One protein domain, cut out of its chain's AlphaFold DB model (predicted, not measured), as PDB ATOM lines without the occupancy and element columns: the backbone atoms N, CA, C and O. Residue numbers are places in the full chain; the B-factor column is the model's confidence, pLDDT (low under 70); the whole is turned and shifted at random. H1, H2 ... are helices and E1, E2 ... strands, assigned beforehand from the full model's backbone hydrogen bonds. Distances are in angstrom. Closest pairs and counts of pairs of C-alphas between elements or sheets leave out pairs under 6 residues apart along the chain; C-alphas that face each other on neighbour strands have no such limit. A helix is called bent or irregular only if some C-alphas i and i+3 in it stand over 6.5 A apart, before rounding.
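Overview. This is residues 29 to 224 of the 415 residues of the protein "Zinc finger Y-chromosomal protein 2" of Folsomia candida (UniProt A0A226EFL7). A five-stranded sheet, curled like part of a barrel, wraps round helix H3; helix H4 covers the same face of the sheet, and helix H2 crosses the opposite face. The small hairpin E2 and E3, with E1 beyond it, makes one end of the long axis, and the loop of the hairpin E4 and E5 reaches the other end. The printed part has 196 residues, with four named helices and eight named strands in the order E1 E2 E3 E4 E5 H1 E6 E7 H2 E8 H3 H4, mixed in class. The large sheet is mixed, in the order E5, E4, E8, E6, E7, and the small one is antiparallel. The whole is compact, with a radius of gyration of the C-alphas of 17.6 A, and elongated in outline, spanning 62 by 36 by 31 A.

Arrangement. The large sheet is strongly twisted. Its edge strands are E5, residues 83 to 88, and E7, residues 118 to 126. E4, residues 70 to 76, forms a hairpin with E5, with N 75 and O 84 at 3.0 A. E4 is parallel to E8, residues 166 to 173, with N 72 and O 172 at 2.8 A. E8 bends by 68 degrees at residue 170 and is antiparallel to E6, residues 104 to 112, with N 108 and O 167 at 2.8 A. E6 and E7 form a hairpin, with N 109 and O 122 at 2.9 A. The sheet curls round H3, residues 176 to 189; the closest C-alphas of H3 and E8 are those of Ile 179 and Ala 173, 5.4 A apart. H4, residues 199 to 223, is on the same face as H3, at a height over the sheet of 5.7 A. H4 is irregular, with C-alphas 204 and 207 7.3 A apart, and has a kink of 72 degrees near residue 208. H3 touches H4 with residues 181 to 186 alone, closest at the C-alphas of Cys 185 and Ile 202, 7.2 A; their lines are only just about perpendicular, at 71 degrees. H2, residues 131 to 144, is on the opposite face, at a height of 9.4 A, which gives three layers, helices on both faces of a sheet. H2 runs across the strands, at 73 degrees to E6 on the local plane. H1, residues 90 to 95, only grazes the sheet, with residues 90 to 93. E5, H1, E6 and E7, H2, E8 are split strand-helix-strand units, in each of which a helix follows one strand and comes before another that is not its neighbour in the sheet, with E4 and E8 between E5 and E6 in the sheet and E6 between E7 and E8; each has a right-handed crossover. E2, residues 34 to 37, forms a hairpin with E3, residues 43 to 46, with N 36 and O 44 at 2.9 A. E1, residues 29 to 32, pairs with no named strand and runs on into E2 at 68 degrees. Every O i to N i+4 pair is within hydrogen-bond range in H1, H2 and H3, and 14 of 21 are in H4.

Along the chain. E1 begins at C-alpha 29, (241.593, 240.119, 137.321). E4 is 19.1 A long, E6 26.1 A, E7 22.5 A and E8 19.4 A. E6 begins at C-alpha 104, (229.864, 239.030, 175.246). H2 measures 19.6 A, H3 20.5 A and H4 31.8 A, and H4 ends at C-alpha 223, (242.010, 250.740, 159.218).

Size, cuts and confidence. The two C-alphas farthest apart are those of Pro 29 and Val 79, at 63.5 A. The printed part has no cut. Its long links are E3 to E4, residues 47 to 69, and H2 to E8, residues 145 to 165, where residues 151 to 152 pair antiparallel with residues 124 to 125 of E7. The mean pLDDT of the printed part is 75.0, and 68 residues are under 70, among them residues 29 to 56, 140 to 151, 153 to 164 and 192 to 201.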
ATOM      1  N   PRO A  29     241.976 241.505 137.098       46.56
ATOM      2  CA  PRO A  29     241.593 240.119 137.321       46.56
ATOM      3  C   PRO A  29     241.316 239.869 138.810       46.56
ATOM      4  O   PRO A  29     242.192 240.044 139.659       46.56
ATOM      5  N   ILE A  30     240.107 239.410 139.144       49.53
ATOM      6  CA  ILE A  30     239.728 239.066 140.524       49.53
ATOM      7  C   ILE A  30     239.706 237.549 140.681       49.53
ATOM      8  O   ILE A  30     238.916 236.865 140.028       49.53
ATOM      9  N   ARG A  31     240.526 237.019 141.595       49.44
ATOM     10  CA  ARG A  31     240.528 235.595 141.958       49.44
ATOM     11  C   ARG A  31     239.487 235.316 143.042       49.44
ATOM     12  O   ARG A  31     239.672 235.707 144.195       49.44
ATOM     13  N   VAL A  32     238.411 234.629 142.671       53.12
ATOM     14  CA  VAL A  32     237.316 234.239 143.575       53.12
ATOM     15  C   VAL A  32     237.398 232.735 143.840       53.12
ATOM     16  O   VAL A  32     237.481 231.950 142.896       53.12
ATOM     17  N   GLU A  33     237.377 232.320 145.109       51.75
ATOM     18  CA  GLU A  33     237.386 230.901 145.495       51.75
ATOM     19  C   GLU A  33     235.983 230.275 145.400       51.75
ATOM     20  O   GLU A  33     235.855 229.113 145.012       51.75
ATOM     21  N   LYS A  34     234.916 231.029 145.717       52.81
ATOM     22  CA  LYS A  34     233.529 230.529 145.698       52.81
ATOM     23  C   LYS A  34     232.488 231.635 145.490       52.81
ATOM     24  O   LYS A  34     232.687 232.762 145.920       52.81
ATOM     25  N   ILE A  35     231.341 231.303 144.888       55.38
ATOM     26  CA  ILE A  35     230.155 232.177 144.829       55.38
ATOM     27  C   ILE A  35     229.076 231.609 145.759       55.38
ATOM     28  O   ILE A  35     228.737 230.430 145.654       55.38
ATOM     29  N   ILE A  36     228.530 232.425 146.664       46.03
ATOM     30  CA  ILE A  36     227.503 232.012 147.640       46.03
ATOM     31  C   ILE A  36     226.266 232.906 147.512       46.03
ATOM     32  O   ILE A  36     226.379 234.087 147.216       46.03
ATOM     33  N   ILE A  37     225.073 232.358 147.735       41.44
ATOM     34  CA  ILE A  37     223.813 233.115 147.724       41.44
ATOM     35  C   ILE A  37     223.482 233.546 149.161       41.44
ATOM     36  O   ILE A  37     223.277 232.699 150.027       41.44
ATOM     37  N   GLY A  38     223.457 234.854 149.419       35.19
ATOM     38  CA  GLY A  38     223.148 235.447 150.724       35.19
ATOM     39  C   GLY A  38     221.651 235.672 150.980       35.19
ATOM     40  O   GLY A  38     220.783 235.320 150.171       35.19
ATOM     41  N   ARG A  39     221.333 236.294 152.126       32.00
ATOM     42  CA  ARG A  39     219.967 236.709 152.491       32.00
ATOM     43  C   ARG A  39     219.376 237.590 151.376       32.00
ATOM     44  O   ARG A  39     220.026 238.519 150.917       32.00
ATOM     45  N   GLY A  40     218.167 237.260 150.911       34.12
ATOM     46  CA  GLY A  40     217.514 237.959 149.792       34.12
ATOM     47  C   GLY A  40     217.874 237.446 148.390       34.12
ATOM     48  O   GLY A  40     217.416 238.020 147.413       34.12
ATOM     49  N   GLY A  41     218.658 236.365 148.263       35.22
ATOM     50  CA  GLY A  41     218.970 235.754 146.959       35.22
ATOM     51  C   GLY A  41     220.160 236.386 146.228       35.22
ATOM     52  O   GLY A  41     220.457 236.018 145.093       35.22
ATOM     53  N   VAL A  42     220.865 237.309 146.877       40.62
ATOM     54  CA  VAL A  42     221.973 238.059 146.282       40.62
ATOM     55  C   VAL A  42     223.239 237.196 146.222       40.62
ATOM     56  O   VAL A  42     223.661 236.644 147.240       40.62
ATOM     57  N   LYS A  43     223.844 237.060 145.033       44.12
ATOM     58  CA  LYS A  43     225.104 236.320 144.824       44.12
ATOM     59  C   LYS A  43     226.283 237.123 145.383       44.12
ATOM     60  O   LYS A  43     226.383 238.312 145.115       44.12
ATOM     61  N   ARG A  44     227.168 236.465 146.130       55.78
ATOM     62  CA  ARG A  44     228.327 237.051 146.818       55.78
ATOM     63  C   ARG A  44     229.616 236.355 146.395       55.78
ATOM     64  O   ARG A  44     229.622 235.125 146.283       55.78
ATOM     65  N   LEU A  45     230.679 237.124 146.168       55.06
ATOM     66  CA  LEU A  45     232.000 236.616 145.776       55.06
ATOM     67  C   LEU A  45     232.847 236.364 147.031       55.06
ATOM     68  O   LEU A  45     233.040 237.260 147.844       55.06
ATOM     69  N   LEU A  46     233.356 235.145 147.204       55.00
ATOM     70  CA  LEU A  46     234.142 234.745 148.367       55.00
ATOM     71  C   LEU A  46     235.572 234.390 147.954       55.00
ATOM     72  O   LEU A  46     235.784 233.543 147.087       55.00
ATOM     73  N   LYS A  47     236.551 235.024 148.606       50.28
ATOM     74  CA  LYS A  47     237.991 234.799 148.397       50.28
ATOM     75  C   LYS A  47     238.593 233.749 149.346       50.28
ATOM     76  O   LYS A  47     239.727 233.350 149.130       50.28
ATOM     77  N   VAL A  48     237.857 233.298 150.367       53.34
ATOM     78  CA  VAL A  48     238.346 232.315 151.350       53.34
ATOM     79  C   VAL A  48     237.253 231.309 151.704       53.34
ATOM     80  O   VAL A  48     236.238 231.677 152.293       53.34
ATOM     81  N   GLU A  49     237.449 230.025 151.395       44.81
ATOM     82  CA  GLU A  49     236.634 228.950 151.972       44.81
ATOM     83  C   GLU A  49     236.866 228.847 153.488       44.81
ATOM     84  O   GLU A  49     237.836 228.251 153.961       44.81
ATOM     85  N   TYR A  50     235.931 229.375 154.278       51.91
ATOM     86  CA  TYR A  50     235.881 229.091 155.708       51.91
ATOM     87  C   TYR A  50     235.496 227.626 155.929       51.91
ATOM     88  O   TYR A  50     234.324 227.247 155.864       51.91
ATOM     89  N   LYS A  51     236.490 226.772 156.196       48.94
ATOM     90  CA  LYS A  51     236.227 225.435 156.736       48.94
ATOM     91  C   LYS A  51     235.612 225.601 158.120       48.94
ATOM     92  O   LYS A  51     236.152 226.322 158.952       48.94
ATOM     93  N   ARG A  52     234.491 224.919 158.372       48.41
ATOM     94  CA  ARG A  52     233.865 224.859 159.698       48.41
ATOM     95  C   ARG A  52     234.906 224.303 160.673       48.41
ATOM     96  O   ARG A  52     235.203 223.111 160.632       48.41
ATOM     97  N   ASN A  53     235.510 225.163 161.490       49.22
ATOM     98  CA  ASN A  53     236.485 224.715 162.472       49.22
ATOM     99  C   ASN A  53     235.732 223.917 163.545       49.22
ATOM    100  O   ASN A  53     234.815 224.428 164.182       49.22
ATOM    101  N   SER A  54     236.096 222.647 163.712       51.69
ATOM    102  CA  SER A  54     235.489 221.733 164.689       51.69
ATOM    103  C   SER A  54     236.109 221.847 166.083       51.69
ATOM    104  O   SER A  54     235.755 221.072 166.972       51.69
ATOM    105  N   LYS A  55     237.053 222.778 166.287       55.62
ATOM    106  CA  LYS A  55     237.712 222.935 167.581       55.62
ATOM    107  C   LYS A  55     236.713 223.462 168.617       55.62
ATOM    108  O   LYS A  55     236.034 224.455 168.348       55.62
ATOM    109  N   PRO A  56     236.632 222.837 169.803       54.84
ATOM    110  CA  PRO A  56     235.873 223.400 170.902       54.84
ATOM    111  C   PRO A  56     236.552 224.701 171.333       54.84
ATOM    112  O   PRO A  56     237.689 224.692 171.797       54.84
ATOM    113  N   SER A  57     235.863 225.827 171.166       72.25
ATOM    114  CA  SER A  57     236.246 227.071 171.830       72.25
ATOM    115  C   SER A  57     235.445 227.203 173.109       72.25
ATOM    116  O   SER A  57     234.231 226.985 173.118       72.25
ATOM    117  N   ARG A  58     236.118 227.632 174.174       88.31
ATOM    118  CA  ARG A  58     235.440 228.078 175.387       88.31
ATOM    119  C   ARG A  58     234.723 229.407 175.153       88.31
ATOM    120  O   ARG A  58     235.002 230.126 174.182       88.31
ATOM    121  N   HIS A  59     233.800 229.723 176.052       89.81
ATOM    122  CA  HIS A  59     233.217 231.052 176.113       89.81
ATOM    123  C   HIS A  59     234.169 232.044 176.790       89.81
ATOM    124  O   HIS A  59     235.094 231.650 177.506       89.81
ATOM    125  N   VAL A  60     233.937 233.325 176.520       89.75
ATOM    126  CA  VAL A  60     234.589 234.440 177.202       89.75
ATOM    127  C   VAL A  60     234.213 234.420 178.675       89.75
ATOM    128  O   VAL A  60     233.061 234.187 179.039       89.75
ATOM    129  N   THR A  61     235.214 234.661 179.504       90.12
ATOM    130  CA  THR A  61     235.132 234.708 180.960       90.12
ATOM    131  C   THR A  61     235.808 235.979 181.458       90.12
ATOM    132  O   THR A  61     236.464 236.679 180.690       90.12
ATOM    133  N   ILE A  62     235.700 236.263 182.754       89.00
ATOM    134  CA  ILE A  62     236.361 237.418 183.376       89.00
ATOM    135  C   ILE A  62     237.890 237.426 183.194       89.00
ATOM    136  O   ILE A  62     238.514 238.480 183.233       89.00
ATOM    137  N   ILE A  63     238.506 236.264 182.958       89.06
ATOM    138  CA  ILE A  63     239.950 236.136 182.711       89.06
ATOM    139  C   ILE A  63     240.347 236.818 181.388       89.06
ATOM    140  O   ILE A  63     241.470 237.290 181.253       89.06
ATOM    141  N   ASP A  64     239.423 236.909 180.428       90.50
ATOM    142  CA  ASP A  64     239.647 237.508 179.104       90.50
ATOM    143  C   ASP A  64     239.437 239.028 179.056       90.50
ATOM    144  O   ASP A  64     239.615 239.626 177.991       90.50
ATOM    145  N   VAL A  65     238.984 239.610 180.167       92.12
ATOM    146  CA  VAL A  65     238.713 241.040 180.331       92.12
ATOM    147  C   VAL A  65     239.933 241.670 180.999       92.12
ATOM    148  O   VAL A  65     240.479 241.094 181.935       92.12
ATOM    149  N   GLN A  66     240.402 242.810 180.510       92.44
ATOM    150  CA  GLN A  66     241.490 243.597 181.094       92.44
ATOM    151  C   GLN A  66     240.945 244.704 182.002       92.44
ATOM    152  O   GLN A  66     239.767 245.036 181.946       92.44
ATOM    153  N   GLU A  67     241.812 245.292 182.826       87.50
ATOM    154  CA  GLU A  67     241.422 246.335 183.790       87.50
ATOM    155  C   GLU A  67     240.793 247.561 183.119       87.50
ATOM    156  O   GLU A  67     239.787 248.106 183.560       87.50
ATOM    157  N   ASN A  68     241.352 247.949 181.972       88.06
ATOM    158  CA  ASN A  68     240.915 249.126 181.232       88.06
ATOM    159  C   ASN A  68     239.838 248.823 180.183       88.06
ATOM    160  O   ASN A  68     239.421 249.746 179.479       88.06
ATOM    161  N   ASP A  69     239.386 247.571 180.067       93.69
ATOM    162  CA  ASP A  69     238.326 247.228 179.125       93.69
ATOM    163  C   ASP A  69     237.015 247.929 179.511       93.69
ATOM    164  O   ASP A  69     236.722 248.226 180.674       93.69
ATOM    165  N   TYR A  70     236.209 248.229 178.500       93.75
ATOM    166  CA  TYR A  70     234.924 248.873 178.682       93.75
ATOM    167  C   TYR A  70     233.850 247.814 178.915       93.75
ATOM    168  O   TYR A  70     233.416 247.133 177.985       93.75
ATOM    169  N   ILE A  71     233.417 247.662 180.164       93.75
ATOM    170  CA  ILE A  71     232.370 246.713 180.543       93.75
ATOM    171  C   ILE A  71     231.072 247.491 180.709       93.75
ATOM    172  O   ILE A  71     230.962 248.370 181.557       93.75
ATOM    173  N   TYR A  72     230.082 247.168 179.895       91.88
ATOM    174  CA  TYR A  72     228.781 247.811 179.913       91.88
ATOM    175  C   TYR A  72     227.759 246.998 180.703       91.88
ATOM    176  O   TYR A  72     227.640 245.780 180.519       91.88
ATOM    177  N   CYS A  73     226.979 247.693 181.525       88.81
ATOM    178  CA  CYS A  73     225.815 247.138 182.198       88.81
ATOM    179  C   CYS A  73     224.651 248.128 182.220       88.81
ATOM    180  O   CYS A  73     224.829 249.342 182.099       88.81
ATOM    181  N   ILE A  74     223.451 247.578 182.396       87.00
ATOM    182  CA  ILE A  74     222.251 248.355 182.696       87.00
ATOM    183  C   ILE A  74     221.860 248.070 184.136       87.00
ATOM    184  O   ILE A  74     221.458 246.949 184.459       87.00
ATOM    185  N   ASP A  75     221.952 249.093 184.973       83.88
ATOM    186  CA  ASP A  75     221.492 249.037 186.355       83.88
ATOM    187  C   ASP A  75     220.154 249.778 186.480       83.88
ATOM    188  O   ASP A  75     219.737 250.512 185.583       83.88
ATOM    189  N   LYS A  76     219.441 249.555 187.583       80.75
ATOM    190  CA  LYS A  76     218.266 250.362 187.923       80.75
ATOM    191  C   LYS A  76     218.712 251.483 188.839       80.75
ATOM    192  O   LYS A  76     219.255 251.202 189.907       80.75
ATOM    193  N   ASP A  77     218.443 252.718 188.444       76.69
ATOM    194  CA  ASP A  77     218.645 253.869 189.304       76.69
ATOM    195  C   ASP A  77     217.790 253.708 190.568       76.69
ATOM    196  O   ASP A  77     216.572 253.510 190.521       76.69
ATOM    197  N   THR A  78     218.457 253.782 191.715       74.88
ATOM    198  CA  THR A  78     217.840 253.688 193.039       74.88
ATOM    199  C   THR A  78     216.852 254.817 193.331       74.88
ATOM    200  O   THR A  78     215.965 254.630 194.164       74.88
ATOM    201  N   VAL A  79     216.979 255.967 192.656       74.19
ATOM    202  CA  VAL A  79     216.167 257.164 192.915       74.19
ATOM    203  C   VAL A  79     214.948 257.228 191.996       74.19
ATOM    204  O   VAL A  79     213.829 257.393 192.478       74.19
ATOM    205  N   SER A  80     215.137 257.088 190.682       72.94
ATOM    206  CA  SER A  80     214.039 257.173 189.707       72.94
ATOM    207  C   SER A  80     213.382 255.827 189.381       72.94
ATOM    208  O   SER A  80     212.285 255.802 188.824       72.94
ATOM    209  N   GLY A  81     214.031 254.703 189.707       74.75
ATOM    210  CA  GLY A  81     213.599 253.361 189.306       74.75
ATOM    211  C   GLY A  81     213.774 253.070 187.809       74.75
ATOM    212  O   GLY A  81     213.411 251.979 187.357       74.75
ATOM    213  N   ASN A  82     214.317 254.023 187.048       79.38
ATOM    214  CA  ASN A  82     214.579 253.876 185.624       79.38
ATOM    215  C   ASN A  82     215.855 253.068 185.386       79.38
ATOM    216  O   ASN A  82     216.735 252.986 186.238       79.38
ATOM    217  N   ASN A  83     215.954 252.462 184.207       82.62
ATOM    218  CA  ASN A  83     217.198 251.834 183.780       82.62
ATOM    219  C   ASN A  83     218.227 252.924 183.454       82.62
ATOM    220  O   ASN A  83     217.886 253.898 182.783       82.62
ATOM    221  N   GLU A  84     219.473 252.723 183.869       84.06
ATOM    222  CA  GLU A  84     220.600 253.602 183.576       84.06
ATOM    223  C   GLU A  84     221.761 252.790 182.990       84.06
ATOM    224  O   GLU A  84     222.124 251.720 183.487       84.06
ATOM    225  N   ALA A  85     222.326 253.293 181.892       86.00
ATOM    226  CA  ALA A  85     223.529 252.758 181.277       86.00
ATOM    227  C   ALA A  85     224.754 253.200 182.070       86.00
ATOM    228  O   ALA A  85     224.959 254.396 182.271       86.00
ATOM    229  N   ARG A  86     225.606 252.252 182.455       88.06
ATOM    230  CA  ARG A  86     226.815 252.557 183.220       88.06
ATOM    231  C   ARG A  86     227.987 251.690 182.779       88.06
ATOM    232  O   ARG A  86     227.823 250.554 182.327       88.06
ATOM    233  N   ARG A  87     229.193 252.238 182.942       89.75
ATOM    234  CA  ARG A  87     230.439 251.478 182.889       89.75
ATOM    235  C   ARG A  87     230.680 250.758 184.221       89.75
ATOM    236  O   ARG A  87     230.717 251.386 185.276       89.75
ATOM    237  N   MET A  88     230.884 249.453 184.138       89.75
ATOM    238  CA  MET A  88     231.246 248.560 185.235       89.75
ATOM    239  C   MET A  88     232.765 248.390 185.313       89.75
ATOM    240  O   MET A  88     233.436 248.381 184.277       89.75
ATOM    241  N   THR A  89     233.308 248.228 186.520       91.06
ATOM    242  CA  THR A  89     234.730 247.878 186.696       91.06
ATOM    243  C   THR A  89     234.949 246.366 186.642       91.06
ATOM    244  O   THR A  89     234.003 245.571 186.723       91.06
ATOM    245  N   ARG A  90     236.206 245.936 186.501       90.62
ATOM    246  CA  ARG A  90     236.537 244.510 186.525       90.62
ATOM    247  C   ARG A  90     236.232 243.889 187.889       90.62
ATOM    248  O   ARG A  90     235.758 242.754 187.943       90.62
ATOM    249  N   GLU A  91     236.472 244.614 188.976       89.06
ATOM    250  CA  GLU A  91     236.191 244.154 190.337       89.06
ATOM    251  C   GLU A  91     234.690 243.991 190.560       89.06
ATOM    252  O   GLU A  91     234.250 242.951 191.046       89.06
ATOM    253  N   GLU A  92     233.883 244.963 190.126       88.56
ATOM    254  CA  GLU A  92     232.424 244.853 190.166       88.56
ATOM    255  C   GLU A  92     231.940 243.622 189.388       88.56
ATOM    256  O   GLU A  92     231.108 242.856 189.880       88.56
ATOM    257  N   LEU A  93     232.514 243.366 188.207       88.25
ATOM    258  CA  LEU A  93     232.222 242.165 187.426       88.25
ATOM    259  C   LEU A  93     232.621 240.873 188.162       88.25
ATOM    260  O   LEU A  93     231.915 239.873 188.044       88.25
ATOM    261  N   ALA A  94     233.718 240.884 188.926       87.12
ATOM    262  CA  ALA A  94     234.174 239.738 189.718       87.12
ATOM    263  C   ALA A  94     233.251 239.428 190.902       87.12
ATOM    264  O   ALA A  94     233.115 238.268 191.282       87.12
ATOM    265  N   THR A  95     232.604 240.450 191.469       86.38
ATOM    266  CA  THR A  95     231.640 240.278 192.569       86.38
ATOM    267  C   THR A  95     230.271 239.772 192.110       86.38
ATOM    268  O   THR A  95     229.499 239.271 192.930       86.38
ATOM    269  N   LYS A  96     229.951 239.874 190.813       82.06
ATOM    270  CA  LYS A  96     228.710 239.318 190.263       82.06
ATOM    271  C   LYS A  96     228.747 237.792 190.278       82.06
ATOM    272  O   LYS A  96     229.773 237.179 189.996       82.06
ATOM    273  N   ASP A  97     227.592 237.177 190.528       76.81
ATOM    274  CA  ASP A  97     227.444 235.723 190.447       76.81
ATOM    275  C   ASP A  97     227.785 235.239 189.030       76.81
ATOM    276  O   ASP A  97     227.037 235.450 188.076       76.81
ATOM    277  N   CYS A  98     228.931 234.575 188.880       64.12
ATOM    278  CA  CYS A  98     229.429 234.099 187.593       64.12
ATOM    279  C   CYS A  98     228.492 233.087 186.916       64.12
ATOM    280  O   CYS A  98     228.602 232.869 185.709       64.12
ATOM    281  N   ASN A  99     227.562 232.482 187.665       69.69
ATOM    282  CA  ASN A  99     226.547 231.583 187.118       69.69
ATOM    283  C   ASN A  99     225.319 232.327 186.575       69.69
ATOM    284  O   ASN A  99     224.527 231.735 185.838       69.69
ATOM    285  N   SER A 100     225.149 233.611 186.907       76.00
ATOM    286  CA  SER A 100     223.952 234.380 186.567       76.00
ATOM    287  C   SER A 100     224.071 235.175 185.263       76.00
ATOM    288  O   SER A 100     223.074 235.734 184.804       76.00
ATOM    289  N   PHE A 101     225.260 235.256 184.656       81.00
ATOM    290  CA  PHE A 101     225.491 236.062 183.453       81.00
ATOM    291  C   PHE A 101     226.377 235.370 182.414       81.00
ATOM    292  O   PHE A 101     227.005 234.343 182.658       81.00
ATOM    293  N   GLN A 102     226.394 235.919 181.198       87.44
ATOM    294  CA  GLN A 102     227.192 235.402 180.088       87.44
ATOM    295  C   GLN A 102     227.893 236.566 179.404       87.44
ATOM    296  O   GLN A 102     227.227 237.440 178.860       87.44
ATOM    297  N   LEU A 103     229.226 236.560 179.386       91.50
ATOM    298  CA  LEU A 103     229.993 237.639 178.772       91.50
ATOM    299  C   LEU A 103     229.936 237.592 177.247       91.50
ATOM    300  O   LEU A 103     230.072 236.540 176.611       91.50
ATOM    301  N   PHE A 104     229.777 238.775 176.673       94.06
ATOM    302  CA  PHE A 104     229.864 239.030 175.246       94.06
ATOM    303  C   PHE A 104     230.834 240.167 174.981       94.06
ATOM    304  O   PHE A 104     231.007 241.028 175.835       94.06
ATOM    305  N   TYR A 105     231.397 240.199 173.776       94.69
ATOM    306  CA  TYR A 105     232.157 241.343 173.283       94.69
ATOM    307  C   TYR A 105     231.779 241.701 171.846       94.69
ATOM    308  O   TYR A 105     231.196 240.880 171.120       94.69
ATOM    309  N   ILE A 106     232.120 242.929 171.452       92.81
ATOM    310  CA  ILE A 106     231.979 243.423 170.077       92.81
ATOM    311  C   ILE A 106     233.292 243.219 169.320       92.81
ATOM    312  O   ILE A 106     234.382 243.431 169.844       92.81
ATOM    313  N   PHE A 107     233.197 242.822 168.061       92.38
ATOM    314  CA  PHE A 107     234.324 242.822 167.139       92.38
ATOM    315  C   PHE A 107     233.937 243.496 165.828       92.38
ATOM    316  O   PHE A 107     232.757 243.600 165.502       92.38
ATOM    317  N   ILE A 108     234.933 243.949 165.081       89.31
ATOM    318  CA  ILE A 108     234.781 244.533 163.755       89.31
ATOM    319  C   ILE A 108     235.300 243.527 162.737       89.31
ATOM    320  O   ILE A 108     236.332 242.890 162.947       89.31
ATOM    321  N   ILE A 109     234.575 243.391 161.638       85.94
ATOM    322  CA  ILE A 109     235.064 242.770 160.413       85.94
ATOM    323  C   ILE A 109     235.245 243.879 159.387       85.94
ATOM    324  O   ILE A 109     234.281 244.590 159.105       85.94
ATOM    325  N   PHE A 110     236.438 243.986 158.809       84.44
ATOM    326  CA  PHE A 110     236.702 244.888 157.696       84.44
ATOM    327  C   PHE A 110     236.520 244.173 156.357       84.44
ATOM    328  O   PHE A 110     236.867 243.003 156.181       84.44
ATOM    329  N   TRP A 111     235.972 244.906 155.400       78.50
ATOM    330  CA  TRP A 111     235.623 244.425 154.074       78.50
ATOM    331  C   TRP A 111     236.476 245.120 153.033       78.50
ATOM    332  O   TRP A 111     236.608 246.346 153.029       78.50
ATOM    333  N   ARG A 112     237.046 244.323 152.130       73.88
ATOM    334  CA  ARG A 112     237.922 244.798 151.068       73.88
ATOM    335  C   ARG A 112     237.222 244.847 149.720       73.88
ATOM    336  O   ARG A 112     236.492 243.923 149.349       73.88
ATOM    337  N   ASP A 113     237.530 245.894 148.961       69.38
ATOM    338  CA  ASP A 113     237.192 245.971 147.545       69.38
ATOM    339  C   ASP A 113     238.027 245.003 146.696       69.38
ATOM    340  O   ASP A 113     238.930 244.301 147.158       69.38
ATOM    341  N   VAL A 114     237.726 245.000 145.403       64.00
ATOM    342  CA  VAL A 114     238.400 244.197 144.379       64.00
ATOM    343  C   VAL A 114     239.899 244.491 144.250       64.00
ATOM    344  O   VAL A 114     240.652 243.617 143.828       64.00
ATOM    345  N   LYS A 115     240.347 245.690 144.649       66.19
ATOM    346  CA  LYS A 115     241.762 246.089 144.687       66.19
ATOM    347  C   LYS A 115     242.426 245.730 146.024       66.19
ATOM    348  O   LYS A 115     243.595 246.042 146.228       66.19
ATOM    349  N   GLY A 116     241.706 245.077 146.939       68.25
ATOM    350  CA  GLY A 116     242.210 244.689 148.250       68.25
ATOM    351  C   GLY A 116     242.280 245.840 149.252       68.25
ATOM    352  O   GLY A 116     242.992 245.715 150.243       68.25
ATOM    353  N   ARG A 117     241.574 246.955 149.041       74.00
ATOM    354  CA  ARG A 117     241.528 248.085 149.987       74.00
ATOM    355  C   ARG A 117     240.343 247.924 150.926       74.00
ATOM    356  O   ARG A 117     239.266 247.587 150.449       74.00
ATOM    357  N   ILE A 118     240.516 248.192 152.219       75.75
ATOM    358  CA  ILE A 118     239.395 248.213 153.170       75.75
ATOM    359  C   ILE A 118     238.468 249.373 152.792       75.75
ATOM    360  O   ILE A 118     238.913 250.518 152.726       75.75
ATOM    361  N   ARG A 119     237.202 249.066 152.501       73.12
ATOM    362  CA  ARG A 119     236.177 250.039 152.090       73.12
ATOM    363  C   ARG A 119     235.002 250.124 153.044       73.12
ATOM    364  O   ARG A 119     234.349 251.157 153.088       73.12
ATOM    365  N   ASP A 120     234.742 249.053 153.777       76.12
ATOM    366  CA  ASP A 120     233.564 248.945 154.623       76.12
ATOM    367  C   ASP A 120     233.884 248.099 155.858       76.12
ATOM    368  O   ASP A 120     234.921 247.430 155.925       76.12
ATOM    369  N   TYR A 121     233.014 248.142 156.857       83.38
ATOM    370  CA  TYR A 121     233.159 247.401 158.095       83.38
ATOM    371  C   TYR A 121     231.798 247.039 158.678       83.38
ATOM    372  O   TYR A 121     230.796 247.713 158.472       83.38
ATOM    373  N   VAL A 122     231.764 245.957 159.448       83.94
ATOM    374  CA  VAL A 122     230.565 245.558 160.188       83.94
ATOM    375  C   VAL A 122     230.889 245.128 161.593       83.94
ATOM    376  O   VAL A 122     231.936 244.538 161.860       83.94
ATOM    377  N   PHE A 123     229.928 245.345 162.485       85.88
ATOM    378  CA  PHE A 123     230.036 244.889 163.853       85.88
ATOM    379  C   PHE A 123     229.525 243.459 163.998       85.88
ATOM    380  O   PHE A 123     228.454 243.072 163.513       85.88
ATOM    381  N   GLY A 124     230.271 242.665 164.747       87.81
ATOM    382  CA  GLY A 124     229.875 241.365 165.246       87.81
ATOM    383  C   GLY A 124     229.746 241.369 166.766       87.81
ATOM    384  O   GLY A 124     230.449 242.108 167.445       87.81
ATOM    385  N   ILE A 125     228.858 240.536 167.309       90.06
ATOM    386  CA  ILE A 125     228.852 240.199 168.745       90.06
ATOM    387  C   ILE A 125     229.120 238.714 168.896       90.06
ATOM    388  O   ILE A 125     228.686 237.920 168.053       90.06
ATOM    389  N   THR A 126     229.790 238.317 169.968       91.19
ATOM    390  CA  THR A 126     230.050 236.905 170.250       91.19
ATOM    391  C   THR A 126     230.330 236.678 171.727       91.19
ATOM    392  O   THR A 126     230.701 237.593 172.454       91.19
ATOM    393  N   ARG A 127     230.156 235.428 172.152       90.25
ATOM    394  CA  ARG A 127     230.609 234.901 173.449       90.25
ATOM    395  C   ARG A 127     231.782 233.934 173.317       90.25
ATOM    396  O   ARG A 127     232.200 233.348 174.302       90.25
ATOM    397  N   VAL A 128     232.231 233.664 172.096       89.06
ATOM    398  CA  VAL A 128     233.313 232.720 171.789       89.06
ATOM    399  C   VAL A 128     234.639 233.431 172.024       89.06
ATOM    400  O   VAL A 128     234.821 234.495 171.454       89.06
ATOM    401  N   ALA A 129     235.533 232.877 172.846       88.44
ATOM    402  CA  ALA A 129     236.794 233.542 173.189       88.44
ATOM    403  C   ALA A 129     237.766 233.662 172.002       88.44
ATOM    404  O   ALA A 129     238.477 234.657 171.882       88.44
ATOM    405  N   ASP A 130     237.775 232.663 171.120       87.62
ATOM    406  CA  ASP A 130     238.560 232.677 169.889       87.62
ATOM    407  C   ASP A 130     237.917 233.614 168.847       87.62
ATOM    408  O   ASP A 130     236.831 233.334 168.325       87.62
ATOM    409  N   LEU A 131     238.601 234.724 168.545       87.00
ATOM    410  CA  LEU A 131     238.155 235.739 167.588       87.00
ATOM    411  C   LEU A 131     238.050 235.195 166.160       87.00
ATOM    412  O   LEU A 131     237.091 235.523 165.459       87.00
ATOM    413  N   ASP A 132     238.988 234.342 165.746       82.56
ATOM    414  CA  ASP A 132     238.992 233.747 164.410       82.56
ATOM    415  C   ASP A 132     237.785 232.828 164.243       82.56
ATOM    416  O   ASP A 132     237.094 232.852 163.225       82.56
ATOM    417  N   LEU A 133     237.499 232.013 165.258       81.62
ATOM    418  CA  LEU A 133     236.325 231.151 165.234       81.62
ATOM    419  C   LEU A 133     235.030 231.967 165.327       81.62
ATOM    420  O   LEU A 133     234.024 231.630 164.693       81.62
ATOM    421  N   ALA A 134     235.028 233.036 166.123       83.56
ATOM    422  CA  ALA A 134     233.877 233.908 166.273       83.56
ATOM    423  C   ALA A 134     233.498 234.592 164.956       83.56
ATOM    424  O   ALA A 134     232.314 234.569 164.604       83.56
ATOM    425  N   SER A 135     234.481 235.150 164.241       81.19
ATOM    426  CA  SER A 135     234.289 235.816 162.952       81.19
ATOM    427  C   SER A 135     233.824 234.827 161.889       81.19
ATOM    428  O   SER A 135     232.796 235.061 161.254       81.19
ATOM    429  N   GLN A 136     234.464 233.656 161.798       77.00
ATOM    430  CA  GLN A 136     234.046 232.553 160.927       77.00
ATOM    431  C   GLN A 136     232.586 232.167 161.146       77.00
ATOM    432  O   GLN A 136     231.796 232.120 160.203       77.00
ATOM    433  N   ASN A 137     232.201 231.922 162.400       76.31
ATOM    434  CA  ASN A 137     230.830 231.563 162.748       76.31
ATOM    435  C   ASN A 137     229.836 232.669 162.385       76.31
ATOM    436  O   ASN A 137     228.709 232.372 161.990       76.31
ATOM    437  N   ALA A 138     230.226 233.934 162.537       76.25
ATOM    438  CA  ALA A 138     229.370 235.070 162.231       76.25
ATOM    439  C   ALA A 138     229.149 235.216 160.715       76.25
ATOM    440  O   ALA A 138     228.005 235.353 160.282       76.25
ATOM    441  N   ILE A 139     230.209 235.064 159.918       73.25
ATOM    442  CA  ILE A 139     230.157 235.080 158.448       73.25
ATOM    443  C   ILE A 139     229.325 233.902 157.937       73.25
ATOM    444  O   ILE A 139     228.370 234.092 157.192       73.25
ATOM    445  N   VAL A 140     229.604 232.675 158.394       68.31
ATOM    446  CA  VAL A 140     228.838 231.482 157.983       68.31
ATOM    447  C   VAL A 140     227.352 231.637 158.319       68.31
ATOM    448  O   VAL A 140     226.500 231.318 157.492       68.31
ATOM    449  N   LYS A 141     227.005 232.178 159.493       67.94
ATOM    450  CA  LYS A 141     225.600 232.418 159.866       67.94
ATOM    451  C   LYS A 141     224.895 233.448 159.013       67.94
ATOM    452  O   LYS A 141     223.714 233.256 158.721       67.94
ATOM    453  N   MET A 142     225.601 234.509 158.625       64.50
ATOM    454  CA  MET A 142     225.097 235.496 157.674       64.50
ATOM    455  C   MET A 142     224.588 234.811 156.392       64.50
ATOM    456  O   MET A 142     223.617 235.260 155.782       64.50
ATOM    457  N   HIS A 143     225.200 233.682 156.018       58.69
ATOM    458  CA  HIS A 143     224.835 232.890 154.848       58.69
ATOM    459  C   HIS A 143     223.808 231.778 155.139       58.69
ATOM    460  O   HIS A 143     222.877 231.595 154.358       58.69
ATOM    461  N   GLU A 144     223.936 231.041 156.250       53.97
ATOM    462  CA  GLU A 144     223.169 229.804 156.505       53.97
ATOM    463  C   GLU A 144     221.876 229.987 157.333       53.97
ATOM    464  O   GLU A 144     221.157 229.013 157.547       53.97
ATOM    465  N   LYS A 145     221.533 231.207 157.788       52.56
ATOM    466  CA  LYS A 145     220.344 231.486 158.635       52.56
ATOM    467  C   LYS A 145     220.261 230.595 159.893       52.56
ATOM    468  O   LYS A 145     219.188 230.121 160.264       52.56
ATOM    469  N   LEU A 146     221.394 230.356 160.551       46.50
ATOM    470  CA  LEU A 146     221.468 229.520 161.756       46.50
ATOM    471  C   LEU A 146     221.395 230.354 163.045       46.50
ATOM    472  O   LEU A 146     222.020 231.410 163.150       46.50
ATOM    473  N   ASN A 147     220.711 229.829 164.067       45.22
ATOM    474  CA  ASN A 147     220.804 230.341 165.437       45.22
ATOM    475  C   ASN A 147     222.181 230.003 166.037       45.22
ATOM    476  O   ASN A 147     222.693 228.904 165.843       45.22
ATOM    477  N   GLY A 148     222.788 230.917 166.801       50.84
ATOM    478  CA  GLY A 148     223.930 230.560 167.650       50.84
ATOM    479  C   GLY A 148     224.663 231.744 168.286       50.84
ATOM    480  O   GLY A 148     224.226 232.884 168.175       50.84
ATOM    481  N   CYS A 149     225.869 231.471 168.792       56.16
ATOM    482  CA  CYS A 149     226.684 232.357 169.639       56.16
ATOM    483  C   CYS A 149     227.192 233.689 169.037       56.16
ATOM    484  O   CYS A 149     227.273 234.655 169.784       56.16
ATOM    485  N   SER A 150     227.514 233.762 167.737       60.53
ATOM    486  CA  SER A 150     227.895 235.018 167.049       60.53
ATOM    487  C   SER A 150     226.787 235.623 166.168       60.53
ATOM    488  O   SER A 150     226.087 234.857 165.501       60.53
ATOM    489  N   ILE A 151     226.664 236.955 166.104       67.38
ATOM    490  CA  ILE A 151     225.799 237.690 165.150       67.38
ATOM    491  C   ILE A 151     226.625 238.751 164.414       67.38
ATOM    492  O   ILE A 151     227.440 239.399 165.059       67.38
ATOM    493  N   VAL A 152     226.408 238.961 163.113       71.56
ATOM    494  CA  VAL A 152     227.067 240.015 162.313       71.56
ATOM    495  C   VAL A 152     226.029 240.804 161.518       71.56
ATOM    496  O   VAL A 152     224.906 240.323 161.358       71.56
ATOM    497  N   ASP A 153     226.371 242.019 161.094       69.31
ATOM    498  CA  ASP A 153     225.480 242.858 160.282       69.31
ATOM    499  C   ASP A 153     225.414 242.428 158.819       69.31
ATOM    500  O   ASP A 153     226.255 241.670 158.346       69.31
ATOM    501  N   ASP A 154     224.375 242.891 158.119       64.88
ATOM    502  CA  ASP A 154     224.261 242.722 156.673       64.88
ATOM    503  C   ASP A 154     225.275 243.641 155.962       64.88
ATOM    504  O   ASP A 154     225.555 244.737 156.435       64.88
ATOM    505  N   THR A 155     225.847 243.179 154.846       63.44
ATOM    506  CA  THR A 155     226.972 243.825 154.142       63.44
ATOM    507  C   THR A 155     226.710 243.839 152.640       63.44
ATOM    508  O   THR A 155     225.910 243.028 152.143       63.44
ATOM    509  N   ASP A 156     227.434 244.693 151.910       58.41
ATOM    510  CA  ASP A 156     227.468 244.638 150.449       58.41
ATOM    511  C   ASP A 156     227.988 243.258 149.976       58.41
ATOM    512  O   ASP A 156     229.000 242.756 150.479       58.41
ATOM    513  N   PRO A 157     227.290 242.591 149.038       56.56
ATOM    514  CA  PRO A 157     227.671 241.283 148.503       56.56
ATOM    515  C   PRO A 157     228.970 241.255 147.676       56.56
ATOM    516  O   PRO A 157     229.476 240.163 147.400       56.56
ATOM    517  N   THR A 158     229.453 242.407 147.212       54.28
ATOM    518  CA  THR A 158     230.606 242.539 146.310       54.28
ATOM    519  C   THR A 158     231.936 242.611 147.048       54.28
ATOM    520  O   THR A 158     232.978 242.331 146.449       54.28
ATOM    521  N   TYR A 159     231.916 242.929 148.343       66.31
ATOM    522  CA  TYR A 159     233.128 242.986 149.138       66.31
ATOM    523  C   TYR A 159     233.598 241.610 149.586       66.31
ATOM    524  O   TYR A 159     232.827 240.686 149.848       66.31
ATOM    525  N   THR A 160     234.917 241.493 149.684       65.88
ATOM    526  CA  THR A 160     235.589 240.275 150.124       65.88
ATOM    527  C   THR A 160     236.139 240.461 151.526       65.88
ATOM    528  O   THR A 160     236.488 241.568 151.928       65.88
ATOM    529  N   ILE A 161     236.224 239.365 152.271       68.81
ATOM    530  CA  ILE A 161     236.835 239.340 153.594       68.81
ATOM    531  C   ILE A 161     238.133 238.534 153.546       68.81
ATOM    532  O   ILE A 161     238.203 237.489 152.890       68.81
ATOM    533  N   VAL A 162     239.146 239.021 154.255       66.25
ATOM    534  CA  VAL A 162     240.397 238.314 154.533       66.25
ATOM    535  C   VAL A 162     240.424 237.972 156.026       66.25
ATOM    536  O   VAL A 162     239.869 238.702 156.842       66.25
ATOM    537  N   LYS A 163     240.998 236.824 156.400       64.00
ATOM    538  CA  LYS A 163     240.908 236.297 157.773       64.00
ATOM    539  C   LYS A 163     241.532 237.254 158.799       64.00
ATOM    540  O   LYS A 163     241.036 237.367 159.912       64.00
ATOM    541  N   GLU A 164     242.591 237.944 158.398       69.06
ATOM    542  CA  GLU A 164     243.361 238.881 159.213       69.06
ATOM    543  C   GLU A 164     242.641 240.228 159.435       69.06
ATOM    544  O   GLU A 164     243.060 241.017 160.276       69.06
ATOM    545  N   ASP A 165     241.532 240.484 158.735       81.62
ATOM    546  CA  ASP A 165     240.779 241.744 158.781       81.62
ATOM    547  C   ASP A 165     239.681 241.746 159.854       81.62
ATOM    548  O   ASP A 165     238.555 242.209 159.642       81.62
ATOM    549  N   VAL A 166     239.992 241.195 161.024       86.88
ATOM    550  CA  VAL A 166     239.068 241.118 162.155       86.88
ATOM    551  C   VAL A 166     239.713 241.747 163.377       86.88
ATOM    552  O   VAL A 166     240.841 241.424 163.733       86.88
ATOM    553  N   TYR A 167     238.972 242.617 164.058       91.12
ATOM    554  CA  TYR A 167     239.459 243.342 165.225       91.12
ATOM    555  C   TYR A 167     238.534 243.143 166.427       91.12
ATOM    556  O   TYR A 167     237.343 243.434 166.355       91.12
ATOM    557  N   LYS A 168     239.066 242.657 167.554       93.44
ATOM    558  CA  LYS A 168     238.325 242.573 168.823       93.44
ATOM    559  C   LYS A 168     238.319 243.950 169.487       93.44
ATOM    560  O   LYS A 168     239.385 244.462 169.810       93.44
ATOM    561  N   LEU A 169     237.138 244.521 169.723       94.06
ATOM    562  CA  LEU A 169     237.025 245.749 170.507       94.06
ATOM    563  C   LEU A 169     237.109 245.421 172.006       94.06
ATOM    564  O   LEU A 169     236.578 244.386 172.425       94.06
ATOM    565  N   PRO A 170     237.706 246.304 172.827       94.25
ATOM    566  CA  PRO A 170     237.739 246.173 174.283       94.25
ATOM    567  C   PRO A 170     236.385 246.575 174.899       94.25
ATOM    568  O   PRO A 170     236.322 247.378 175.821       94.25
ATOM    569  N   ILE A 171     235.279 246.072 174.340       94.69
ATOM    570  CA  ILE A 171     233.906 246.406 174.734       94.69
ATOM    571  C   ILE A 171     233.178 245.112 175.069       94.69
ATOM    572  O   ILE A 171     233.002 244.256 174.197       94.69
ATOM    573  N   PHE A 172     232.720 245.001 176.312       95.19
ATOM    574  CA  PHE A 172     232.080 243.820 176.873       95.19
ATOM    575  C   PHE A 172     230.710 244.142 177.465       95.19
ATOM    576  O   PHE A 172     230.438 245.275 177.846       95.19
ATOM    577  N   ALA A 173     229.848 243.131 177.577       93.19
ATOM    578  CA  ALA A 173     228.610 243.218 178.347       93.19
ATOM    579  C   ALA A 173     228.228 241.863 178.957       93.19
ATOM    580  O   ALA A 173     228.634 240.806 178.461       93.19
ATOM    581  N   CYS A 174     227.418 241.898 180.016       90.25
ATOM    582  CA  CYS A 174     227.035 240.726 180.811       90.25
ATOM    583  C   CYS A 174     225.858 239.933 180.218       90.25
ATOM    584  O   CYS A 174     225.539 238.831 180.675       90.25
ATOM    585  N   SER A 175     225.198 240.475 179.199       88.06
ATOM    586  CA  SER A 175     224.084 239.829 178.523       88.06
ATOM    587  C   SER A 175     224.083 240.108 177.024       88.06
ATOM    588  O   SER A 175     224.631 241.089 176.516       88.06
ATOM    589  N   LYS A 176     223.388 239.234 176.290       85.88
ATOM    590  CA  LYS A 176     223.187 239.406 174.847       85.88
ATOM    591  C   LYS A 176     222.403 240.683 174.542       85.88
ATOM    592  O   LYS A 176     222.640 241.315 173.521       85.88
ATOM    593  N   PHE A 177     221.453 241.024 175.404       84.88
ATOM    594  CA  PHE A 177     220.588 242.179 175.221       84.88
ATOM    595  C   PHE A 177     221.380 243.487 175.344       84.88
ATOM    596  O   PHE A 177     221.292 244.342 174.467       84.88
ATOM    597  N   GLU A 178     222.223 243.605 176.370       88.12
ATOM    598  CA  GLU A 178     223.091 244.768 176.582       88.12
ATOM    599  C   GLU A 178     224.064 244.984 175.414       88.12
ATOM    600  O   GLU A 178     224.099 246.068 174.836       88.12
ATOM    601  N   ILE A 179     224.797 243.942 174.991       89.31
ATOM    602  CA  ILE A 179     225.764 244.075 173.886       89.31
ATOM    603  C   ILE A 179     225.074 244.402 172.550       89.31
ATOM    604  O   ILE A 179     225.637 245.094 171.701       89.31
ATOM    605  N   GLN A 180     223.844 243.910 172.341       86.12
ATOM    606  CA  GLN A 180     223.055 244.233 171.153       86.12
ATOM    607  C   GLN A 180     222.666 245.709 171.127       86.12
ATOM    608  O   GLN A 180     222.744 246.313 170.060       86.12
ATOM    609  N   GLN A 181     222.307 246.288 172.274       85.25
ATOM    610  CA  GLN A 181     221.986 247.710 172.375       85.25
ATOM    611  C   GLN A 181     223.195 248.596 172.058       85.25
ATOM    612  O   GLN A 181     223.056 249.509 171.249       85.25
ATOM    613  N   LEU A 182     224.390 248.275 172.576       87.50
ATOM    614  CA  LEU A 182     225.622 248.999 172.219       87.50
ATOM    615  C   LEU A 182     225.901 248.960 170.717       87.50
ATOM    616  O   LEU A 182     226.123 249.989 170.080       87.50
ATOM    617  N   LYS A 183     225.843 247.757 170.139       86.88
ATOM    618  CA  LYS A 183     226.037 247.564 168.703       86.88
ATOM    619  C   LYS A 183     225.026 248.381 167.890       86.88
ATOM    620  O   LYS A 183     225.369 248.924 166.846       86.88
ATOM    621  N   GLN A 184     223.775 248.445 168.335       81.50
ATOM    622  CA  GLN A 184     222.716 249.155 167.625       81.50
ATOM    623  C   GLN A 184     222.827 250.679 167.776       81.50
ATOM    624  O   GLN A 184     222.577 251.392 166.804       81.50
ATOM    625  N   CYS A 185     223.272 251.158 168.943       83.06
ATOM    626  CA  CYS A 185     223.597 252.559 169.195       83.06
ATOM    627  C   CYS A 185     224.649 253.043 168.200       83.06
ATOM    628  O   CYS A 185     224.377 253.952 167.416       83.06
ATOM    629  N   ARG A 186     225.786 252.340 168.129       84.81
ATOM    630  CA  ARG A 186     226.874 252.717 167.227       84.81
ATOM    631  C   ARG A 186     226.461 252.697 165.753       84.81
ATOM    632  O   ARG A 186     226.732 253.639 165.020       84.81
ATOM    633  N   ARG A 187     225.717 251.672 165.323       77.94
ATOM    634  CA  ARG A 187     225.209 251.585 163.941       77.94
ATOM    635  C   ARG A 187     224.394 252.794 163.517       77.94
ATOM    636  O   ARG A 187     224.477 253.189 162.360       77.94
ATOM    637  N   ARG A 188     223.566 253.332 164.414       75.88
ATOM    638  CA  ARG A 188     222.761 254.508 164.092       75.88
ATOM    639  C   ARG A 188     223.647 255.724 163.867       75.88
ATOM    640  O   ARG A 188     223.383 256.471 162.931       75.88
ATOM    641  N   GLU A 189     224.656 255.916 164.709       78.19
ATOM    642  CA  GLU A 189     225.609 257.017 164.553       78.19
ATOM    643  C   GLU A 189     226.344 256.932 163.212       78.19
ATOM    644  O   GLU A 189     226.488 257.944 162.534       78.19
ATOM    645  N   ASP A 190     226.703 255.718 162.791       73.75
ATOM    646  CA  ASP A 190     227.359 255.454 161.505       73.75
ATOM    647  C   ASP A 190     226.386 255.424 160.302       73.75
ATOM    648  O   ASP A 190     226.804 255.202 159.167       73.75
ATOM    649  N   GLY A 191     225.075 255.612 160.516       70.25
ATOM    650  CA  GLY A 191     224.063 255.559 159.452       70.25
ATOM    651  C   GLY A 191     223.860 254.171 158.820       70.25
ATOM    652  O   GLY A 191     223.318 254.066 157.720       70.25
ATOM    653  N   LEU A 192     224.272 253.094 159.495       67.19
ATOM    654  CA  LEU A 192     224.217 251.723 158.978       67.19
ATOM    655  C   LEU A 192     222.792 251.140 159.054       67.19
ATOM    656  O   LEU A 192     222.140 251.164 160.100       67.19
ATOM    657  N   ALA A 193     222.320 250.534 157.958       54.38
ATOM    658  CA  ALA A 193     220.986 249.926 157.866       54.38
ATOM    659  C   ALA A 193     220.794 248.803 158.902       54.38
ATOM    660  O   ALA A 193     221.663 247.946 159.017       54.38
ATOM    661  N   GLY A 194     219.666 248.748 159.629       57.47
ATOM    662  CA  GLY A 194     219.398 247.740 160.669       57.47
ATOM    663  C   GLY A 194     217.991 247.820 161.281       57.47
ATOM    664  O   GLY A 194     217.196 248.682 160.918       57.47
ATOM    665  N   SER A 195     217.662 246.898 162.199       50.81
ATOM    666  CA  SER A 195     216.383 246.923 162.930       50.81
ATOM    667  C   SER A 195     216.236 248.204 163.763       50.81
ATOM    668  O   SER A 195     217.227 248.788 164.200       50.81
ATOM    669  N   PHE A 196     214.997 248.636 163.988       49.69
ATOM    670  CA  PHE A 196     214.648 249.830 164.762       49.69
ATOM    671  C   PHE A 196     215.108 249.711 166.230       49.69
ATOM    672  O   PHE A 196     214.868 248.679 166.858       49.69
ATOM    673  N   MET A 197     215.771 250.740 166.779       62.53
ATOM    674  CA  MET A 197     215.934 250.882 168.238       62.53
ATOM    675  C   MET A 197     214.721 251.617 168.799       62.53
ATOM    676  O   MET A 197     214.432 252.710 168.300       62.53
ATOM    677  N   PRO A 198     214.059 251.080 169.837       60.66
ATOM    678  CA  PRO A 198     213.056 251.817 170.602       60.66
ATOM    679  C   PRO A 198     213.624 253.135 171.141       60.66
ATOM    680  O   PRO A 198     214.812 253.196 171.458       60.66
ATOM    681  N   ALA A 199     212.783 254.170 171.259       64.81
ATOM    682  CA  ALA A 199     213.181 255.495 171.744       64.81
ATOM    683  C   ALA A 199     213.841 255.450 173.136       64.81
ATOM    684  O   ALA A 199     214.851 256.111 173.358       64.81
ATOM    685  N   ASP A 200     213.343 254.579 174.012       65.50
ATOM    686  CA  ASP A 200     213.847 254.398 175.378       65.50
ATOM    687  C   ASP A 200     215.282 253.848 175.417       65.50
ATOM    688  O   ASP A 200     216.062 254.175 176.303       65.50
ATOM    689  N   SER A 201     215.667 253.034 174.430       69.44
ATOM    690  CA  SER A 201     217.048 252.553 174.304       69.44
ATOM    691  C   SER A 201     217.994 253.633 173.777       69.44
ATOM    692  O   SER A 201     219.201 253.454 173.843       69.44
ATOM    693  N   ILE A 202     217.477 254.720 173.199       72.06
ATOM    694  CA  ILE A 202     218.293 255.840 172.712       72.06
ATOM    695  C   ILE A 202     218.722 256.675 173.904       72.06
ATOM    696  O   ILE A 202     219.915 256.815 174.141       72.06
ATOM    697  N   THR A 203     217.737 257.149 174.666       75.75
ATOM    698  CA  THR A 203     217.936 257.983 175.852       75.75
ATOM    699  C   THR A 203     218.783 257.262 176.890       75.75
ATOM    700  O   THR A 203     219.674 257.863 177.478       75.75
ATOM    701  N   LEU A 204     218.584 255.946 177.037       79.19
ATOM    702  CA  LEU A 204     219.402 255.112 177.909       79.19
ATOM    703  C   LEU A 204     220.893 255.170 177.561       79.19
ATOM    704  O   LEU A 204     221.702 255.083 178.466       79.19
ATOM    705  N   LEU A 205     221.265 255.277 176.282       81.50
ATOM    706  CA  LEU A 205     222.658 255.149 175.831       81.50
ATOM    707  C   LEU A 205     223.316 256.497 175.506       81.50
ATOM    708  O   LEU A 205     224.480 256.525 175.103       81.50
ATOM    709  N   GLU A 206     222.595 257.611 175.649       81.00
ATOM    710  CA  GLU A 206     223.112 258.949 175.343       81.00
ATOM    711  C   GLU A 206     224.389 259.256 176.134       81.00
ATOM    712  O   GLU A 206     225.369 259.736 175.558       81.00
ATOM    713  N   ASN A 207     224.414 258.888 177.417       81.19
ATOM    714  CA  ASN A 207     225.536 259.124 178.327       81.19
ATOM    715  C   ASN A 207     226.803 258.315 177.986       81.19
ATOM    716  O   ASN A 207     227.901 258.785 178.258       81.19
ATOM    717  N   ILE A 208     226.671 257.140 177.362       84.56
ATOM    718  CA  ILE A 208     227.804 256.269 176.998       84.56
ATOM    719  C   ILE A 208     228.239 256.410 175.531       84.56
ATOM    720  O   ILE A 208     229.258 255.854 175.125       84.56
ATOM    721  N   SER A 209     227.467 257.125 174.708       84.38
ATOM    722  CA  SER A 209     227.738 257.276 173.271       84.38
ATOM    723  C   SER A 209     229.125 257.876 172.989       84.38
ATOM    724  O   SER A 209     229.827 257.438 172.076       84.38
ATOM    725  N   ALA A 210     229.556 258.835 173.815       88.31
ATOM    726  CA  ALA A 210     230.869 259.464 173.721       88.31
ATOM    727  C   ALA A 210     232.015 258.477 174.003       88.31
ATOM    728  O   ALA A 210     233.007 258.466 173.272       88.31
ATOM    729  N   ASP A 211     231.856 257.603 174.999       89.38
ATOM    730  CA  ASP A 211     232.855 256.585 175.338       89.38
ATOM    731  C   ASP A 211     232.997 255.549 174.217       89.38
ATOM    732  O   ASP A 211     234.108 255.174 173.836       89.38
ATOM    733  N   LEU A 212     231.873 255.124 173.624       89.69
ATOM    734  CA  LEU A 212     231.892 254.209 172.480       89.69
ATOM    735  C   LEU A 212     232.641 254.813 171.288       89.69
ATOM    736  O   LEU A 212     233.443 254.115 170.666       89.69
ATOM    737  N   LYS A 213     232.422 256.099 170.988       90.31
ATOM    738  CA  LYS A 213     233.165 256.828 169.946       90.31
ATOM    739  C   LYS A 213     234.657 256.844 170.225       90.31
ATOM    740  O   LYS A 213     235.438 256.448 169.364       90.31
ATOM    741  N   ALA A 214     235.044 257.206 171.445       91.75
ATOM    742  CA  ALA A 214     236.446 257.272 171.845       91.75
ATOM    743  C   ALA A 214     237.179 255.924 171.694       91.75
ATOM    744  O   ALA A 214     238.377 255.905 171.418       91.75
ATOM    745  N   ILE A 215     236.470 254.798 171.835       92.25
ATOM    746  CA  ILE A 215     237.040 253.455 171.652       92.25
ATOM    747  C   ILE A 215     237.058 253.037 170.174       92.25
ATOM    748  O   ILE A 215     238.029 252.435 169.711       92.25
ATOM    749  N   ILE A 216     235.977 253.301 169.437       91.94
ATOM    750  CA  ILE A 216     235.756 252.745 168.095       91.94
ATOM    751  C   ILE A 216     236.396 253.610 167.005       91.94
ATOM    752  O   ILE A 216     237.054 253.062 166.119       91.94
ATOM    753  N   ASP A 217     236.255 254.935 167.067       91.25
ATOM    754  CA  ASP A 217     236.706 255.844 166.003       91.25
ATOM    755  C   ASP A 217     238.210 255.713 165.706       91.25
ATOM    756  O   ASP A 217     238.552 255.523 164.537       91.25
ATOM    757  N   PRO A 218     239.121 255.654 166.702       91.69
ATOM    758  CA  PRO A 218     240.551 255.491 166.426       91.69
ATOM    759  C   PRO A 218     240.888 254.159 165.744       91.69
ATOM    760  O   PRO A 218     241.865 254.053 164.996       91.69
ATOM    761  N   VAL A 219     240.099 253.112 166.009       90.31
ATOM    762  CA  VAL A 219     240.248 251.817 165.337       90.31
ATOM    763  C   VAL A 219     239.810 251.950 163.884       90.31
ATOM    764  O   VAL A 219     240.534 251.502 162.998       90.31
ATOM    765  N   LEU A 220     238.668 252.583 163.622       87.50
ATOM    766  CA  LEU A 220     238.168 252.781 162.264       87.50
ATOM    767  C   LEU A 220     239.103 253.667 161.437       87.50
ATOM    768  O   LEU A 220     239.458 253.287 160.326       87.50
ATOM    769  N   GLU A 221     239.572 254.785 161.986       86.69
ATOM    770  CA  GLU A 221     240.490 255.713 161.311       86.69
ATOM    771  C   GLU A 221     241.826 255.060 160.943       86.69
ATOM    772  O   GLU A 221     242.375 255.323 159.875       86.69
ATOM    773  N   ARG A 222     242.335 254.158 161.791       85.50
ATOM    774  CA  ARG A 222     243.570 253.413 161.507       85.50
ATOM    775  C   ARG A 222     243.415 252.422 160.348       85.50
ATOM    776  O   ARG A 222     244.397 252.146 159.664       85.50
ATOM    777  N   HIS A 223     242.226 251.850 160.158       80.31
ATOM    778  CA  HIS A 223     242.010 250.740 159.218       80.31
ATOM    779  C   HIS A 223     241.305 251.159 157.919       80.31
ATOM    780  O   HIS A 223     241.544 250.554 156.872       80.31
ATOM    781  N   ILE A 224     240.446 252.177 157.959       77.06
ATOM    782  CA  ILE A 224     239.650 252.628 156.816       77.06
ATOM    783  C   ILE A 224     240.355 253.808 156.164       77.06
ATOM    784  O   ILE A 224     240.301 254.943 156.637       77.06
TER     785      ILE A 224